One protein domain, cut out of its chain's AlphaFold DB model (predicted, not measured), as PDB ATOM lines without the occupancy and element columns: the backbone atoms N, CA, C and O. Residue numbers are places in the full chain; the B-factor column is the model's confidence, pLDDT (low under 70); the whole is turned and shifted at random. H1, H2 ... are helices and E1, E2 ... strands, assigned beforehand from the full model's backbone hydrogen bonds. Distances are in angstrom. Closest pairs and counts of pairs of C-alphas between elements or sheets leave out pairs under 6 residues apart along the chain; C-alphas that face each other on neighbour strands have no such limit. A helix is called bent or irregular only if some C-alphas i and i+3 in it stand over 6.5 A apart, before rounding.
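AT A GLANCE: This is residues 263 to 319 of the 325 residues of an uncharacterized protein of Fibrobacter sp. UWP2 (UniProt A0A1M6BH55). A long antiparallel hairpin of two strands, E1 and E2, has two helices packed along its E2 side. H1 and H2, joined by a tight link, make an L, and the tip of the hairpin, residues 305 to 310, sticks out past H1. The printed part has 57 residues, with two named helices followed by two named strands, in the order H1, H2, E1, E2, and its class is mixed, helices and strands. The whole is only just compact, close to loose, with a radius of gyration of the C-alphas of 12.0 A and spans of 33 by 26 by 15 A.

IN THESE COORDINATES: H1 is residues 264 to 276, 17.2 A from first to last C-alpha, beginning with C-alpha 264 at (114.055, 89.049, 104.963). It is irregular: C-alphas 272 and 275 are 9.6 A apart. H2 is residues 280 to 293, 20.1 A long, ending with C-alpha 293 at (108.121, 106.343, 89.944). E1 is residues 299 to 306, 21.9 A long. E2 is residues 309 to 318, 23.9 A long; it bends by 66 degrees at residue 315 and ends with C-alpha 318 at (99.420, 96.736, 89.911).

HOW THE PARTS SIT: H1 and H2 only just touch, with 3 pairs of C-alphas within 8 A, and they touch only at the corner by their link. H1 touches H2 with residues 270 to 275 alone, and H2 touches H1 with residues 280 to 281 alone; the closest C-alphas of the two helices, those of Arg 275 and Ala 281, are 6.4 A apart. The lines of the two helices are about perpendicular, at 81 degrees. The closest C-alphas of H1 and E2 are those of Leu 271 and Val 313, 6.1 A apart. The closest C-alphas of H2 and E2 are those of Tyr 288 and Val 317, 5.9 A apart. E1 and E2 are antiparallel neighbours and form a hairpin, with 159 degrees between their directions. N 304 and O 311, 2.8 A apart, and N 313 and O 302, 2.9 A apart, are within hydrogen-bond range. Every O i to N i+4 pair of H2 is within hydrogen-bond range, and 5 of 9 are in H1.

THE WHOLE: The two C-alphas farthest apart are those of Ser 293 and Asp 308, at 34.8 A. The printed part has no cut, and the links H1 to H2, H2 to E1 and E1 to E2 are tight. Residues 305 to 310 stand free. The mean pLDDT of the printed part is 80.3; residues 313 to 319 are under 70.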
ATOM      1  N   ASP A 263     112.221  93.385 104.438       86.75
ATOM      2  CA  ASP A 263     113.005  92.749 105.498       86.75
ATOM      3  C   ASP A 263     112.924  91.210 105.383       86.75
ATOM      4  O   ASP A 263     111.831  90.652 105.550       86.75
ATOM      5  N   PRO A 264     114.045  90.503 105.118       82.75
ATOM      6  CA  PRO A 264     114.055  89.049 104.963       82.75
ATOM      7  C   PRO A 264     113.570  88.292 106.203       82.75
ATOM      8  O   PRO A 264     112.970  87.229 106.062       82.75
ATOM      9  N   GLU A 265     113.802  88.820 107.409       86.06
ATOM     10  CA  GLU A 265     113.442  88.143 108.665       86.06
ATOM     11  C   GLU A 265     111.933  88.187 108.938       86.06
ATOM     12  O   GLU A 265     111.409  87.403 109.728       86.06
ATOM     13  N   ARG A 266     111.215  89.092 108.262       85.12
ATOM     14  CA  ARG A 266     109.774  89.304 108.443       85.12
ATOM     15  C   ARG A 266     108.923  88.669 107.348       85.12
ATOM     16  O   ARG A 266     107.698  88.698 107.456       85.12
ATOM     17  N   VAL A 267     109.537  88.066 106.327       83.38
ATOM     18  CA  VAL A 267     108.828  87.447 105.192       83.38
ATOM     19  C   VAL A 267     107.830  86.384 105.657       83.38
ATOM     20  O   VAL A 267     106.687  86.395 105.206       83.38
ATOM     21  N   ASP A 268     108.212  85.539 106.616       84.75
ATOM     22  CA  ASP A 268     107.324  84.500 107.153       84.75
ATOM     23  C   ASP A 268     106.105  85.103 107.882       84.75
ATOM     24  O   ASP A 268     104.988  84.599 107.765       84.75
ATOM     25  N   ALA A 269     106.289  86.233 108.577       83.88
ATOM     26  CA  ALA A 269     105.195  86.964 109.221       83.88
ATOM     27  C   ALA A 269     104.256  87.610 108.187       83.88
ATOM     28  O   ALA A 269     103.036  87.580 108.349       83.88
ATOM     29  N   TYR A 270     104.804  88.143 107.089       83.69
ATOM     30  CA  TYR A 270     104.016  88.697 105.983       83.69
ATOM     31  C   TYR A 270     103.173  87.634 105.274       83.69
ATOM     32  O   TYR A 270     102.049  87.925 104.864       83.69
ATOM     33  N   LEU A 271     103.684  86.407 105.155       81.06
ATOM     34  CA  LEU A 271     102.947  85.274 104.592       81.06
ATOM     35  C   LEU A 271     101.843  84.774 105.535       81.06
ATOM     36  O   LEU A 271     100.736  84.494 105.078       81.06
ATOM     37  N   ALA A 272     102.109  84.704 106.843       84.06
ATOM     38  CA  ALA A 272     101.158  84.185 107.827       84.06
ATOM     39  C   ALA A 272     100.021  85.167 108.177       84.06
ATOM     40  O   ALA A 272      98.867  84.757 108.312       84.06
ATOM     41  N   GLU A 273     100.333  86.456 108.335       84.75
ATOM     42  CA  GLU A 273      99.403  87.471 108.862       84.75
ATOM     43  C   GLU A 273      98.934  88.481 107.792       84.75
ATOM     44  O   GLU A 273      97.994  89.257 108.019       84.75
ATOM     45  N   GLY A 274      99.554  88.474 106.605       81.75
ATOM     46  CA  GLY A 274      99.222  89.367 105.493       81.75
ATOM     47  C   GLY A 274      99.320  90.845 105.881       81.75
ATOM     48  O   GLY A 274     100.220  91.259 106.607       81.75
ATOM     49  N   ARG A 275      98.336  91.651 105.460       82.12
ATOM     50  CA  ARG A 275      98.244  93.093 105.782       82.12
ATOM     51  C   ARG A 275      98.153  93.424 107.276       82.12
ATOM     52  O   ARG A 275      98.267  94.595 107.630       82.12
ATOM     53  N   SER A 276      97.910  92.430 108.129       83.50
ATOM     54  CA  SER A 276      97.868  92.621 109.583       83.50
ATOM     55  C   SER A 276      99.256  92.533 110.224       83.50
ATOM     56  O   SER A 276      99.401  92.959 111.368       83.50
ATOM     57  N   ALA A 277     100.258  92.022 109.498       86.62
ATOM     58  CA  ALA A 277     101.630  91.936 109.972       86.62
ATOM     59  C   ALA A 277     102.216  93.337 110.196       86.62
ATOM     60  O   ALA A 277     102.078  94.247 109.371       86.62
ATOM     61  N   GLU A 278     102.921  93.514 111.307       85.00
ATOM     62  CA  GLU A 278     103.599  94.772 111.609       85.00
ATOM     63  C   GLU A 278     104.642  95.107 110.517       85.00
ATOM     64  O   GLU A 278     105.367  94.243 110.021       85.00
ATOM     65  N   GLY A 279     104.684  96.373 110.091       84.38
ATOM     66  CA  GLY A 279     105.550  96.854 109.007       84.38
ATOM     67  C   GLY A 279     105.043  96.564 107.586       84.38
ATOM     68  O   GLY A 279     105.501  97.209 106.647       84.38
ATOM     69  N   TYR A 280     104.051  95.682 107.399       85.88
ATOM     70  CA  TYR A 280     103.554  95.309 106.064       85.88
ATOM     71  C   TYR A 280     103.049  96.512 105.260       85.88
ATOM     72  O   TYR A 280     103.402  96.679 104.095       85.88
ATOM     73  N   ALA A 281     102.237  97.373 105.881       85.81
ATOM     74  CA  ALA A 281     101.641  98.529 105.212       85.81
ATOM     75  C   ALA A 281     102.688  99.564 104.751       85.81
ATOM     76  O   ALA A 281     102.482 100.255 103.754       85.81
ATOM     77  N   GLU A 282     103.812  99.674 105.465       87.81
ATOM     78  CA  GLU A 282     104.912 100.577 105.108       87.81
ATOM     79  C   GLU A 282     105.685 100.046 103.898       87.81
ATOM     80  O   GLU A 282     105.953 100.802 102.962       87.81
ATOM     81  N   VAL A 283     105.956  98.737 103.877       88.00
ATOM     82  CA  VAL A 283     106.592  98.044 102.747       88.00
ATOM     83  C   VAL A 283     105.690  98.083 101.509       88.00
ATOM     84  O   VAL A 283     106.140  98.492 100.441       88.00
ATOM     85  N   GLU A 284     104.401  97.750 101.647       86.25
ATOM     86  CA  GLU A 284     103.416  97.786 100.552       86.25
ATOM     87  C   GLU A 284     103.329  99.189  99.931       86.25
ATOM     88  O   GLU A 284     103.368  99.341  98.707       86.25
ATOM     89  N   LYS A 285     103.292 100.236 100.764       87.69
ATOM     90  CA  LYS A 285     103.292 101.626 100.298       87.69
ATOM     91  C   LYS A 285     104.604 102.009  99.607       87.69
ATOM     92  O   LYS A 285     104.562 102.639  98.553       87.69
ATOM     93  N   GLY A 286     105.752 101.620 100.164       88.38
ATOM     94  CA  GLY A 286     107.064 101.886  99.566       88.38
ATOM     95  C   GLY A 286     107.219 101.237  98.189       88.38
ATOM     96  O   GLY A 286     107.684 101.882  97.250       88.38
ATOM     97  N   LEU A 287     106.753  99.994  98.041       88.06
ATOM     98  CA  LEU A 287     106.736  99.277  96.765       88.06
ATOM     99  C   LEU A 287     105.779  99.935  95.755       88.06
ATOM    100  O   LEU A 287     106.113 100.033  94.572       88.06
ATOM    101  N   TYR A 288     104.629 100.443  96.211       86.44
ATOM    102  CA  TYR A 288     103.685 101.185  95.370       86.44
ATOM    103  C   TYR A 288     104.272 102.509  94.859       86.44
ATOM    104  O   TYR A 288     104.211 102.804  93.662       86.44
ATOM    105  N   ASP A 289     104.883 103.296  95.743       88.12
ATOM    106  CA  ASP A 289     105.513 104.572  95.386       88.12
ATOM    107  C   ASP A 289     106.726 104.364  94.460       88.12
ATOM    108  O   ASP A 289     106.935 105.131  93.509       88.12
ATOM    109  N   LEU A 290     107.485 103.283  94.677       88.25
ATOM    110  CA  LEU A 290     108.578 102.872  93.803       88.25
ATOM    111  C   LEU A 290     108.057 102.511  92.408       88.25
ATOM    112  O   LEU A 290     108.522 103.088  91.429       88.25
ATOM    113  N   GLN A 291     107.051 101.638  92.293       86.31
ATOM    114  CA  GLN A 291     106.466 101.294  90.993       86.31
ATOM    115  C   GLN A 291     105.941 102.540  90.265       86.31
ATOM    116  O   GLN A 291     106.203 102.728  89.078       86.31
ATOM    117  N   LYS A 292     105.243 103.435  90.970       86.75
ATOM    118  CA  LYS A 292     104.689 104.665  90.386       86.75
ATOM    119  C   LYS A 292     105.765 105.606  89.836       86.75
ATOM    120  O   LYS A 292     105.505 106.341  88.884       86.75
ATOM    121  N   SER A 293     106.965 105.569  90.411       89.06
ATOM    122  CA  SER A 293     108.121 106.343  89.944       89.06
ATOM    123  C   SER A 293     108.706 105.804  88.631       89.06
ATOM    124  O   SER A 293     109.370 106.547  87.908       89.06
ATOM    125  N   PHE A 294     108.413 104.545  88.284       88.00
ATOM    126  CA  PHE A 294     108.877 103.872  87.073       88.00
ATOM    127  C   PHE A 294     107.684 103.376  86.243       88.00
ATOM    128  O   PHE A 294     107.340 102.196  86.290       88.00
ATOM    129  N   PRO A 295     107.058 104.238  85.416       82.38
ATOM    130  CA  PRO A 295     105.853 103.885  84.659       82.38
ATOM    131  C   PRO A 295     106.055 102.745  83.648       82.38
ATOM    132  O   PRO A 295     105.080 102.238  83.103       82.38
ATOM    133  N   GLN A 296     107.302 102.344  83.380       82.44
ATOM    134  CA  GLN A 296     107.620 101.207  82.513       82.44
ATOM    135  C   GLN A 296     107.568  99.858  83.251       82.44
ATOM    136  O   GLN A 296     107.622  98.812  82.607       82.44
ATOM    137  N   VAL A 297     107.469  99.869  84.584       83.75
ATOM    138  CA  VAL A 297     107.316  98.675  85.419       83.75
ATOM    139  C   VAL A 297     105.831  98.417  85.639       83.75
ATOM    140  O   VAL A 297     105.162  99.112  86.402       83.75
ATOM    141  N   THR A 298     105.311  97.405  84.948       81.12
ATOM    142  CA  THR A 298     103.888  97.041  85.021       81.12
ATOM    143  C   THR A 298     103.555  96.256  86.283       81.12
ATOM    144  O   THR A 298     102.509  96.473  86.888       81.12
ATOM    145  N   TYR A 299     104.455  95.356  86.682       79.94
ATOM    146  CA  TYR A 299     104.255  94.448  87.803       79.94
ATOM    147  C   TYR A 299     105.515  94.382  88.652       79.94
ATOM    148  O   TYR A 299     106.627  94.347  88.123       79.94
ATOM    149  N   LEU A 300     105.317  94.332  89.963       80.94
ATOM    150  CA  LEU A 300     106.362  94.052  90.931       80.94
ATOM    151  C   LEU A 300     105.883  92.880  91.789       80.94
ATOM    152  O   LEU A 300     104.838  92.971  92.430       80.94
ATOM    153  N   TYR A 301     106.620  91.771  91.747       81.81
ATOM    154  CA  TYR A 301     106.286  90.550  92.477       81.81
ATOM    155  C   TYR A 301     107.425  90.182  93.420       81.81
ATOM    156  O   TYR A 301     108.594  90.240  93.035       81.81
ATOM    157  N   ALA A 302     107.071  89.760  94.630       81.94
ATOM    158  CA  ALA A 302     107.998  89.197  95.597       81.94
ATOM    159  C   ALA A 302     107.701  87.701  95.763       81.94
ATOM    160  O   ALA A 302     106.550  87.304  95.950       81.94
ATOM    161  N   TYR A 303     108.744  86.877  95.687       80.81
ATOM    162  CA  TYR A 303     108.653  85.428  95.854       80.81
ATOM    163  C   TYR A 303     109.623  84.971  96.938       80.81
ATOM    164  O   TYR A 303     110.783  85.388  96.944       80.81
ATOM    165  N   GLN A 304     109.169  84.070  97.805       81.19
ATOM    166  CA  GLN A 304     110.036  83.292  98.680       81.19
ATOM    167  C   GLN A 304     110.411  81.994  97.959       81.19
ATOM    168  O   GLN A 304     109.545  81.261  97.478       81.19
ATOM    169  N   ILE A 305     111.710  81.718  97.846       79.31
ATOM    170  CA  ILE A 305     112.213  80.492  97.217       79.31
ATOM    171  C   ILE A 305     112.361  79.421  98.302       79.31
ATOM    172  O   ILE A 305     113.110  79.610  99.258       79.31
ATOM    173  N   LEU A 306     111.668  78.295  98.134       80.56
ATOM    174  CA  LEU A 306     111.682  77.142  99.032       80.56
ATOM    175  C   LEU A 306     112.346  75.936  98.335       80.56
ATOM    176  O   LEU A 306     112.400  75.890  97.104       80.56
ATOM    177  N   PRO A 307     112.830  74.922  99.078       77.88
ATOM    178  CA  PRO A 307     113.440  73.727  98.484       77.88
ATOM    179  C   PRO A 307     112.525  72.976  97.500       77.88
ATOM    180  O   PRO A 307     113.016  72.417  96.522       77.88
ATOM    181  N   ASP A 308     111.207  73.019  97.732       77.56
ATOM    182  CA  ASP A 308     110.194  72.283  96.963       77.56
ATOM    183  C   ASP A 308     109.350  73.184  96.030       77.56
ATOM    184  O   ASP A 308     108.402  72.710  95.401       77.56
ATOM    185  N   GLY A 309     109.659  74.486  95.922       76.50
ATOM    186  CA  GLY A 309     108.879  75.416  95.097       76.50
ATOM    187  C   GLY A 309     109.121  76.899  95.385       76.50
ATOM    188  O   GLY A 309     110.138  77.290  95.944       76.50
ATOM    189  N   CYS A 310     108.176  77.748  94.985       76.19
ATOM    190  CA  CYS A 310     108.184  79.171  95.324       76.19
ATOM    191  C   CYS A 310     106.819  79.583  95.870       76.19
ATOM    192  O   CYS A 310     105.787  79.153  95.352       76.19
ATOM    193  N   GLU A 311     106.824  80.406  96.913       73.94
ATOM    194  CA  GLU A 311     105.616  80.959  97.513       73.94
ATOM    195  C   GLU A 311     105.531  82.455  97.209       73.94
ATOM    196  O   GLU A 311     106.525  83.184  97.249       73.94
ATOM    197  N   PHE A 312     104.343  82.907  96.814       72.88
ATOM    198  CA  PHE A 312     104.100  84.299  96.461       72.88
ATOM    199  C   PHE A 312     103.895  85.128  97.729       72.88
ATOM    200  O   PHE A 312     102.970  84.859  98.492       72.88
ATOM    201  N   VAL A 313     104.714  86.163  97.927       69.94
ATOM    202  CA  VAL A 313     104.533  87.095  99.043       69.94
ATOM    203  C   VAL A 313     103.528  88.167  98.606       69.94
ATOM    204  O   VAL A 313     103.757  88.799  97.571       69.94
ATOM    205  N   PRO A 314     102.418  88.391  99.337       62.16
ATOM    206  CA  PRO A 314     101.239  89.114  98.841       62.16
ATOM    207  C   PRO A 314     101.387  90.641  98.652       62.16
ATOM    208  O   PRO A 314     100.422  91.388  98.787       62.16
ATOM    209  N   PHE A 315     102.552  91.140  98.249       61.00
ATOM    210  CA  PHE A 315     102.814  92.546  97.923       61.00
ATOM    211  C   PHE A 315     102.402  92.925  96.488       61.00
ATOM    212  O   PHE A 315     103.172  93.557  95.768       61.00
ATOM    213  N   LEU A 316     101.223  92.502  96.017       53.88
ATOM    214  CA  LEU A 316     100.842  92.701  94.615       53.88
ATOM    215  C   LEU A 316     100.540  94.181  94.337       53.88
ATOM    216  O   LEU A 316      99.488  94.703  94.710       53.88
ATOM    217  N   VAL A 317     101.478  94.852  93.669       58.81
ATOM    218  CA  VAL A 317     101.332  96.235  93.215       58.81
ATOM    219  C   VAL A 317     101.051  96.217  91.710       58.81
ATOM    220  O   VAL A 317     101.914  95.859  90.910       58.81
ATOM    221  N   GLU A 318      99.836  96.595  91.313       51.28
ATOM    222  CA  GLU A 318      99.420  96.736  89.911       51.28
ATOM    223  C   GLU A 318      99.309  98.212  89.525       51.28
ATOM    224  O   GLU A 318      98.715  99.012  90.252       51.28
ATOM    225  N   ASN A 319      99.830  98.567  88.347       46.88
ATOM    226  CA  ASN A 319      99.662  99.899  87.778       46.88
ATOM    227  C   ASN A 319      98.385  99.949  86.908       46.88
ATOM    228  O   ASN A 319      98.381  99.394  85.807       46.88
TER     229      ASN A 319